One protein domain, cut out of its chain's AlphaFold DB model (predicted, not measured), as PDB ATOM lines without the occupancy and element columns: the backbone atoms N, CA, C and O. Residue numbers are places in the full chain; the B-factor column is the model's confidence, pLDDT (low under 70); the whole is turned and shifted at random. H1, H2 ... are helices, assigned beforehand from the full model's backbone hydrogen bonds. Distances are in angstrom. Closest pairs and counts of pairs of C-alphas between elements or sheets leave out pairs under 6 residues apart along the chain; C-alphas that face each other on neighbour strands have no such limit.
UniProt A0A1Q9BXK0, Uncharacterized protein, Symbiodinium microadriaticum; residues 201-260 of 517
ATOM      1  N   GLU A 201     -28.456  33.546   1.378       87.19
ATOM      2  CA  GLU A 201     -28.939  33.788   2.740       87.19
ATOM      3  C   GLU A 201     -30.370  33.262   2.947       87.19
ATOM      4  O   GLU A 201     -30.682  32.671   3.985       87.19
ATOM      5  N   ARG A 202     -31.249  33.426   1.950       88.25
ATOM      6  CA  ARG A 202     -32.616  32.885   2.008       88.25
ATOM      7  C   ARG A 202     -32.638  31.360   2.035       88.25
ATOM      8  O   ARG A 202     -33.395  30.795   2.825       88.25
ATOM      9  N   LEU A 203     -31.815  30.706   1.216       90.31
ATOM     10  CA  LEU A 203     -31.709  29.246   1.199       90.31
ATOM     11  C   LEU A 203     -31.143  28.714   2.521       90.31
ATOM     12  O   LEU A 203     -31.699  27.773   3.080       90.31
ATOM     13  N   LEU A 204     -30.116  29.359   3.077       87.88
ATOM     14  CA  LEU A 204     -29.538  28.977   4.370       87.88
ATOM     15  C   LEU A 204     -30.535  29.129   5.516       87.88
ATOM     16  O   LEU A 204     -30.678  28.216   6.327       87.88
ATOM     17  N   ARG A 205     -31.286  30.236   5.557       86.75
ATOM     18  CA  ARG A 205     -32.367  30.416   6.539       86.75
ATOM     19  C   ARG A 205     -33.439  29.338   6.396       86.75
ATOM     20  O   ARG A 205     -33.945  28.851   7.404       86.75
ATOM     21  N   GLN A 206     -33.784  28.955   5.167       92.69
ATOM     22  CA  GLN A 206     -34.767  27.904   4.921       92.69
ATOM     23  C   GLN A 206     -34.271  26.539   5.412       92.69
ATOM     24  O   GLN A 206     -34.986  25.884   6.169       92.69
ATOM     25  N   VAL A 207     -33.041  26.154   5.059       91.56
ATOM     26  CA  VAL A 207     -32.416  24.893   5.498       91.56
ATOM     27  C   VAL A 207     -32.273  24.854   7.020       91.56
ATOM     28  O   VAL A 207     -32.617  23.854   7.644       91.56
ATOM     29  N   PHE A 208     -31.844  25.956   7.640       91.44
ATOM     30  CA  PHE A 208     -31.735  26.057   9.095       91.44
ATOM     31  C   PHE A 208     -33.092  25.851   9.783       91.44
ATOM     32  O   PHE A 208     -33.199  25.066  10.724       91.44
ATOM     33  N   MET A 209     -34.150  26.509   9.296       90.50
ATOM     34  CA  MET A 209     -35.502  26.370   9.855       90.50
ATOM     35  C   MET A 209     -36.093  24.970   9.636       90.50
ATOM     36  O   MET A 209     -36.859  24.487  10.473       90.50
ATOM     37  N   GLU A 210     -35.762  24.313   8.527       93.44
ATOM     38  CA  GLU A 210     -36.193  22.944   8.241       93.44
ATOM     39  C   GLU A 210     -35.486  21.928   9.147       93.44
ATOM     40  O   GLU A 210     -36.150  21.079   9.746       93.44
ATOM     41  N   GLU A 211     -34.178  22.086   9.359       92.62
ATOM     42  CA  GLU A 211     -33.417  21.266  10.305       92.62
ATOM     43  C   GLU A 211     -33.919  21.474  11.743       92.62
ATOM     44  O   GLU A 211     -34.105  20.501  12.473       92.62
ATOM     45  N   GLN A 212     -34.264  22.708  12.140       91.25
ATOM     46  CA  GLN A 212     -34.915  22.963  13.435       91.25
ATOM     47  C   GLN A 212     -36.209  22.178  13.607       91.25
ATOM     48  O   GLN A 212     -36.406  21.503  14.621       91.25
ATOM     49  N   ARG A 213     -37.093  22.227  12.607       91.06
ATOM     50  CA  ARG A 213     -38.351  21.471  12.644       91.06
ATOM     51  C   ARG A 213     -38.100  19.972  12.728       91.06
ATOM     52  O   ARG A 213     -38.778  19.304  13.506       91.06
ATOM     53  N   ARG A 214     -37.118  19.458  11.984       93.25
ATOM     54  CA  ARG A 214     -36.733  18.046  12.026       93.25
ATOM     55  C   ARG A 214     -36.268  17.632  13.423       93.25
ATOM     56  O   ARG A 214     -36.763  16.639  13.946       93.25
ATOM     57  N   ARG A 215     -35.396  18.411  14.068       88.81
ATOM     58  CA  ARG A 215     -34.912  18.117  15.431       88.81
ATOM     59  C   ARG A 215     -36.014  18.195  16.478       88.81
ATOM     60  O   ARG A 215     -36.049  17.365  17.381       88.81
ATOM     61  N   ILE A 216     -36.940  19.142  16.340       90.56
ATOM     62  CA  ILE A 216     -38.128  19.214  17.199       90.56
ATOM     63  C   ILE A 216     -38.992  17.959  17.012       90.56
ATOM     64  O   ILE A 216     -39.424  17.367  17.996       90.56
ATOM     65  N   GLN A 217     -39.213  17.509  15.774       92.19
ATOM     66  CA  GLN A 217     -39.969  16.282  15.502       92.19
ATOM     67  C   GLN A 217     -39.271  15.025  16.036       92.19
ATOM     68  O   GLN A 217     -39.943  14.161  16.595       92.19
ATOM     69  N   GLU A 218     -37.946  14.931  15.909       92.81
ATOM     70  CA  GLU A 218     -37.146  13.845  16.490       92.81
ATOM     71  C   GLU A 218     -37.221  13.854  18.027       92.81
ATOM     72  O   GLU A 218     -37.424  12.813  18.643       92.81
ATOM     73  N   ALA A 219     -37.143  15.021  18.669       91.81
ATOM     74  CA  ALA A 219     -37.312  15.128  20.118       91.81
ATOM     75  C   ALA A 219     -38.722  14.693  20.564       91.81
ATOM     76  O   ALA A 219     -38.869  13.932  21.522       91.81
ATOM     77  N   LEU A 220     -39.759  15.114  19.831       90.88
ATOM     78  CA  LEU A 220     -41.142  14.718  20.103       90.88
ATOM     79  C   LEU A 220     -41.372  13.216  19.886       90.88
ATOM     80  O   LEU A 220     -42.095  12.604  20.675       90.88
ATOM     81  N   SER A 221     -40.753  12.601  18.871       92.25
ATOM     82  CA  SER A 221     -40.864  11.154  18.629       92.25
ATOM     83  C   SER A 221     -40.149  10.322  19.698       92.25
ATOM     84  O   SER A 221     -40.592   9.218  20.010       92.25
ATOM     85  N   LEU A 222     -39.112  10.883  20.326       93.62
ATOM     86  CA  LEU A 222     -38.439  10.318  21.498       93.62
ATOM     87  C   LEU A 222     -39.190  10.575  22.821       93.62
ATOM     88  O   LEU A 222     -38.722  10.162  23.880       93.62
ATOM     89  N   GLY A 223     -40.349  11.243  22.787       92.25
ATOM     90  CA  GLY A 223     -41.142  11.554  23.979       92.25
ATOM     91  C   GLY A 223     -40.584  12.702  24.827       92.25
ATOM     92  O   GLY A 223     -41.052  12.919  25.947       92.25
ATOM     93  N   ILE A 224     -39.612  13.459  24.310       92.50
ATOM     94  CA  ILE A 224     -39.041  14.626  24.985       92.50
ATOM     95  C   ILE A 224     -40.021  15.792  24.820       92.50
ATOM     96  O   ILE A 224     -40.212  16.328  23.728       92.50
ATOM     97  N   ARG A 225     -40.669  16.194  25.917       84.88
ATOM     98  CA  ARG A 225     -41.534  17.379  25.935       84.88
ATOM     99  C   ARG A 225     -40.680  18.635  26.079       84.88
ATOM    100  O   ARG A 225     -40.210  18.939  27.170       84.88
ATOM    101  N   LEU A 226     -40.522  19.377  24.988       79.56
ATOM    102  CA  LEU A 226     -39.958  20.725  25.013       79.56
ATOM    103  C   LEU A 226     -41.024  21.677  25.585       79.56
ATOM    104  O   LEU A 226     -41.944  22.075  24.873       79.56
ATOM    105  N   GLN A 227     -40.965  21.980  26.884       65.88
ATOM    106  CA  GLN A 227     -41.818  23.011  27.484       65.88
ATOM    107  C   GLN A 227     -41.201  24.385  27.207       65.88
ATOM    108  O   GLN A 227     -40.117  24.686  27.697       65.88
ATOM    109  N   ALA A 228     -41.887  25.210  26.414       47.59
ATOM    110  CA  ALA A 228     -41.643  26.648  26.418       47.59
ATOM    111  C   ALA A 228     -42.214  27.217  27.723       47.59
ATOM    112  O   ALA A 228     -43.361  26.917  28.062       47.59
ATOM    113  N   ALA A 229     -41.436  28.014  28.456       45.19
ATOM    114  CA  ALA A 229     -42.024  28.926  29.430       45.19
ATOM    115  C   ALA A 229     -42.906  29.923  28.659       45.19
ATOM    116  O   ALA A 229     -42.548  30.305  27.546       45.19
ATOM    117  N   GLU A 230     -44.061  30.293  29.216       42.81
ATOM    118  CA  GLU A 230     -45.183  30.930  28.496       42.81
ATOM    119  C   GLU A 230     -44.848  32.255  27.775       42.81
ATOM    120  O   GLU A 230     -45.624  32.674  26.923       42.81
ATOM    121  N   ASP A 231     -43.666  32.841  28.001       44.12
ATOM    122  CA  ASP A 231     -43.205  34.086  27.373       44.12
ATOM    123  C   ASP A 231     -41.833  33.990  26.659       44.12
ATOM    124  O   ASP A 231     -41.293  35.013  26.231       44.12
ATOM    125  N   GLU A 232     -41.250  32.796  26.480       43.00
ATOM    126  CA  GLU A 232     -39.944  32.637  25.812       43.00
ATOM    127  C   GLU A 232     -40.004  31.753  24.550       43.00
ATOM    128  O   GLU A 232     -40.574  30.656  24.574       43.00
ATOM    129  N   PRO A 233     -39.388  32.175  23.422       41.97
ATOM    130  CA  PRO A 233     -39.258  31.314  22.254       41.97
ATOM    131  C   PRO A 233     -38.451  30.065  22.629       41.97
ATOM    132  O   PRO A 233     -37.369  30.178  23.203       41.97
ATOM    133  N   LEU A 234     -38.992  28.885  22.291       47.75
ATOM    134  CA  LEU A 234     -38.422  27.560  22.572       47.75
ATOM    135  C   LEU A 234     -36.878  27.568  22.512       47.75
ATOM    136  O   LEU A 234     -36.320  27.868  21.451       47.75
ATOM    137  N   PRO A 235     -36.174  27.218  23.606       47.44
ATOM    138  CA  PRO A 235     -34.723  27.318  23.697       47.44
ATOM    139  C   PRO A 235     -34.076  26.108  23.025       47.44
ATOM    140  O   PRO A 235     -33.497  25.239  23.669       47.44
ATOM    141  N   MET A 236     -34.178  26.023  21.706       50.94
ATOM    142  CA  MET A 236     -33.343  25.126  20.919       50.94
ATOM    143  C   MET A 236     -32.575  26.017  19.942       50.94
ATOM    144  O   MET A 236     -33.140  26.558  19.003       50.94
ATOM    145  N   LEU A 237     -31.294  26.227  20.265       43.59
ATOM    146  CA  LEU A 237     -30.275  27.095  19.637       43.59
ATOM    147  C   LEU A 237     -30.190  28.577  20.011       43.59
ATOM    148  O   LEU A 237     -29.102  29.129  19.863       43.59
ATOM    149  N   SER A 238     -31.216  29.213  20.578       44.69
ATOM    150  CA  SER A 238     -31.106  30.634  20.977       44.69
ATOM    151  C   SER A 238     -30.144  30.879  22.146       44.69
ATOM    152  O   SER A 238     -29.599  31.972  22.287       44.69
ATOM    153  N   HIS A 239     -29.915  29.864  22.989       40.69
ATOM    154  CA  HIS A 239     -29.111  30.025  24.200       40.69
ATOM    155  C   HIS A 239     -27.598  30.039  23.949       40.69
ATOM    156  O   HIS A 239     -26.858  30.505  24.812       40.69
ATOM    157  N   TYR A 240     -27.145  29.564  22.782       42.69
ATOM    158  CA  TYR A 240     -25.725  29.583  22.414       42.69
ATOM    159  C   TYR A 240     -25.380  30.709  21.444       42.69
ATOM    160  O   TYR A 240     -24.302  31.283  21.560       42.69
ATOM    161  N   HIS A 241     -26.313  31.108  20.582       42.53
ATOM    162  CA  HIS A 241     -26.200  32.327  19.796       42.53
ATOM    163  C   HIS A 241     -27.589  32.960  19.704       42.53
ATOM    164  O   HIS A 241     -28.556  32.300  19.324       42.53
ATOM    165  N   GLY A 242     -27.705  34.245  20.058       44.25
ATOM    166  CA  GLY A 242     -28.901  35.026  19.734       44.25
ATOM    167  C   GLY A 242     -29.194  34.967  18.230       44.25
ATOM    168  O   GLY A 242     -28.391  34.441  17.463       44.25
ATOM    169  N   ARG A 243     -30.344  35.505  17.798       53.19
ATOM    170  CA  ARG A 243     -30.746  35.571  16.377       53.19
ATOM    171  C   ARG A 243     -29.506  35.851  15.504       53.19
ATOM    172  O   ARG A 243     -28.940  36.933  15.673       53.19
ATOM    173  N   PRO A 244     -29.044  34.901  14.663       57.66
ATOM    174  CA  PRO A 244     -27.740  35.017  14.026       57.66
ATOM    175  C   PRO A 244     -27.737  36.294  13.194       57.66
ATOM    176  O   PRO A 244     -28.584  36.482  12.320       57.66
ATOM    177  N   SER A 245     -26.849  37.217  13.555       65.25
ATOM    178  CA  SER A 245     -26.774  38.543  12.943       65.25
ATOM    179  C   SER A 245     -26.099  38.507  11.572       65.25
ATOM    180  O   SER A 245     -26.204  39.477  10.826       65.25
ATOM    181  N   SER A 246     -25.436  37.395  11.231       81.94
ATOM    182  CA  SER A 246     -24.711  37.189   9.979       81.94
ATOM    183  C   SER A 246     -24.897  35.774   9.420       81.94
ATOM    184  O   SER A 246     -25.226  34.825  10.139       81.94
ATOM    185  N   THR A 247     -24.657  35.625   8.117       73.19
ATOM    186  CA  THR A 247     -24.622  34.341   7.396       73.19
ATOM    187  C   THR A 247     -23.558  33.388   7.934       73.19
ATOM    188  O   THR A 247     -23.814  32.195   8.055       73.19
ATOM    189  N   GLU A 248     -22.403  33.912   8.331       71.88
ATOM    190  CA  GLU A 248     -21.293  33.143   8.906       71.88
ATOM    191  C   GLU A 248     -21.691  32.473  10.234       71.88
ATOM    192  O   GLU A 248     -21.482  31.277  10.420       71.88
ATOM    193  N   SER A 249     -22.431  33.184  11.094       75.88
ATOM    194  CA  SER A 249     -22.981  32.614  12.332       75.88
ATOM    195  C   SER A 249     -24.020  31.509  12.076       75.88
ATOM    196  O   SER A 249     -24.130  30.567  12.868       75.88
ATOM    197  N   MET A 250     -24.764  31.582  10.962       73.50
ATOM    198  CA  MET A 250     -25.671  30.503  10.550       73.50
ATOM    199  C   MET A 250     -24.902  29.256  10.110       73.50
ATOM    200  O   MET A 250     -25.297  28.155  10.490       73.50
ATOM    201  N   TYR A 251     -23.803  29.414   9.368       72.75
ATOM    202  CA  TYR A 251     -22.945  28.301   8.956       72.75
ATOM    203  C   TYR A 251     -22.301  27.591  10.151       72.75
ATOM    204  O   TYR A 251     -22.370  26.363  10.228       72.75
ATOM    205  N   ASP A 252     -21.769  28.340  11.117       75.38
ATOM    206  CA  ASP A 252     -21.174  27.763  12.328       75.38
ATOM    207  C   ASP A 252     -22.212  27.020  13.176       75.38
ATOM    208  O   ASP A 252     -21.977  25.893  13.621       75.38
ATOM    209  N   SER A 253     -23.404  27.605  13.335       78.44
ATOM    210  CA  SER A 253     -24.505  26.981  14.079       78.44
ATOM    211  C   SER A 253     -25.001  25.702  13.399       78.44
ATOM    212  O   SER A 253     -25.276  24.705  14.070       78.44
ATOM    213  N   LEU A 254     -25.102  25.711  12.066       72.12
ATOM    214  CA  LEU A 254     -25.517  24.557  11.269       72.12
ATOM    215  C   LEU A 254     -24.459  23.443  11.317       72.12
ATOM    216  O   LEU A 254     -24.794  22.285  11.554       72.12
ATOM    217  N   SER A 255     -23.183  23.802  11.160       68.62
ATOM    218  CA  SER A 255     -22.044  22.886  11.262       68.62
ATOM    219  C   SER A 255     -21.992  22.210  12.636       68.62
ATOM    220  O   SER A 255     -21.887  20.984  12.729       68.62
ATOM    221  N   TYR A 256     -22.173  22.978  13.715       72.38
ATOM    222  CA  TYR A 256     -22.203  22.444  15.076       72.38
ATOM    223  C   TYR A 256     -23.416  21.530  15.318       72.38
ATOM    224  O   TYR A 256     -23.272  20.441  15.872       72.38
ATOM    225  N   ALA A 257     -24.605  21.914  14.837       70.06
ATOM    226  CA  ALA A 257     -25.816  21.096  14.947       70.06
ATOM    227  C   ALA A 257     -25.717  19.765  14.173       70.06
ATOM    228  O   ALA A 257     -26.264  18.749  14.609       70.06
ATOM    229  N   MET A 258     -25.014  19.750  13.037       58.44
ATOM    230  CA  MET A 258     -24.802  18.536  12.243       58.44
ATOM    231  C   MET A 258     -23.725  17.612  12.828       58.44
ATOM    232  O   MET A 258     -23.777  16.404  12.594       58.44
ATOM    233  N   THR A 259     -22.766  18.149  13.589       65.69
ATOM    234  CA  THR A 259     -21.598  17.396  14.078       65.69
ATOM    235  C   THR A 259     -21.693  16.964  15.546       65.69
ATOM    236  O   THR A 259     -21.128  15.925  15.902       65.69
ATOM    237  N   ASP A 260     -22.434  17.675  16.405       66.81
ATOM    238  CA  ASP A 260     -22.548  17.319  17.827       66.81
ATOM    239  C   ASP A 260     -23.635  16.259  18.085       66.81
ATOM    240  O   ASP A 260     -24.798  16.544  18.381       66.81
TER     241      ASP A 260
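Overview. This is residues 201 to 260 of the 517 residues of an uncharacterized protein of Symbiodinium microadriaticum (UniProt A0A1Q9BXK0). One long helix, H1, has a shorter helix, H2, side by side with its first part, the two spreading from their starts as a narrow V. A long looping link, residues 222 to 246, leaves the far end of H1 and comes back to the start of H2; the end of H1 with the first link residues, 217 to 223, sticks out, and so does the loop 228 to 233. The printed part has 60 residues with two named helices, H1 then H2, and no named strand; the class is all helix. It is only just compact, close to loose, with a radius of gyration of the C-alphas of 12.2 A and spans of 32 by 24 by 21 A.

Along the chain. H1, residues 201 to 221, measures 30.1 A from C-alpha 201 at (-28.939, 33.788, 2.740) to C-alpha 221 at (-40.864, 11.154, 18.629). H2, residues 247 to 259, measures 18.5 A and ends with C-alpha 259 at (-21.598, 17.396, 14.078).

Arrangement. H1 touches H2 with residues 201 to 208 alone. Their closest C-alphas, those of Glu 201 and Thr 247, are 6.4 A apart. Their lines stand at a shallow tilt of 31 degrees, and they run the same way. In H1 and H2 every O i to N i+4 pair is within hydrogen-bond range.

Size, cuts and confidence. The two C-alphas farthest apart, those of Gly 223 and Ser 246, are 33.5 A apart. The printed part has no cut, and the link from H1 to H2, 25 residues, is long. Without the stretches that stand free, the body spans 31 by 19 by 19 A. The mean pLDDT of the printed part is 72.3; residues 227 to 245, 255 and 258 to 260 are under 70.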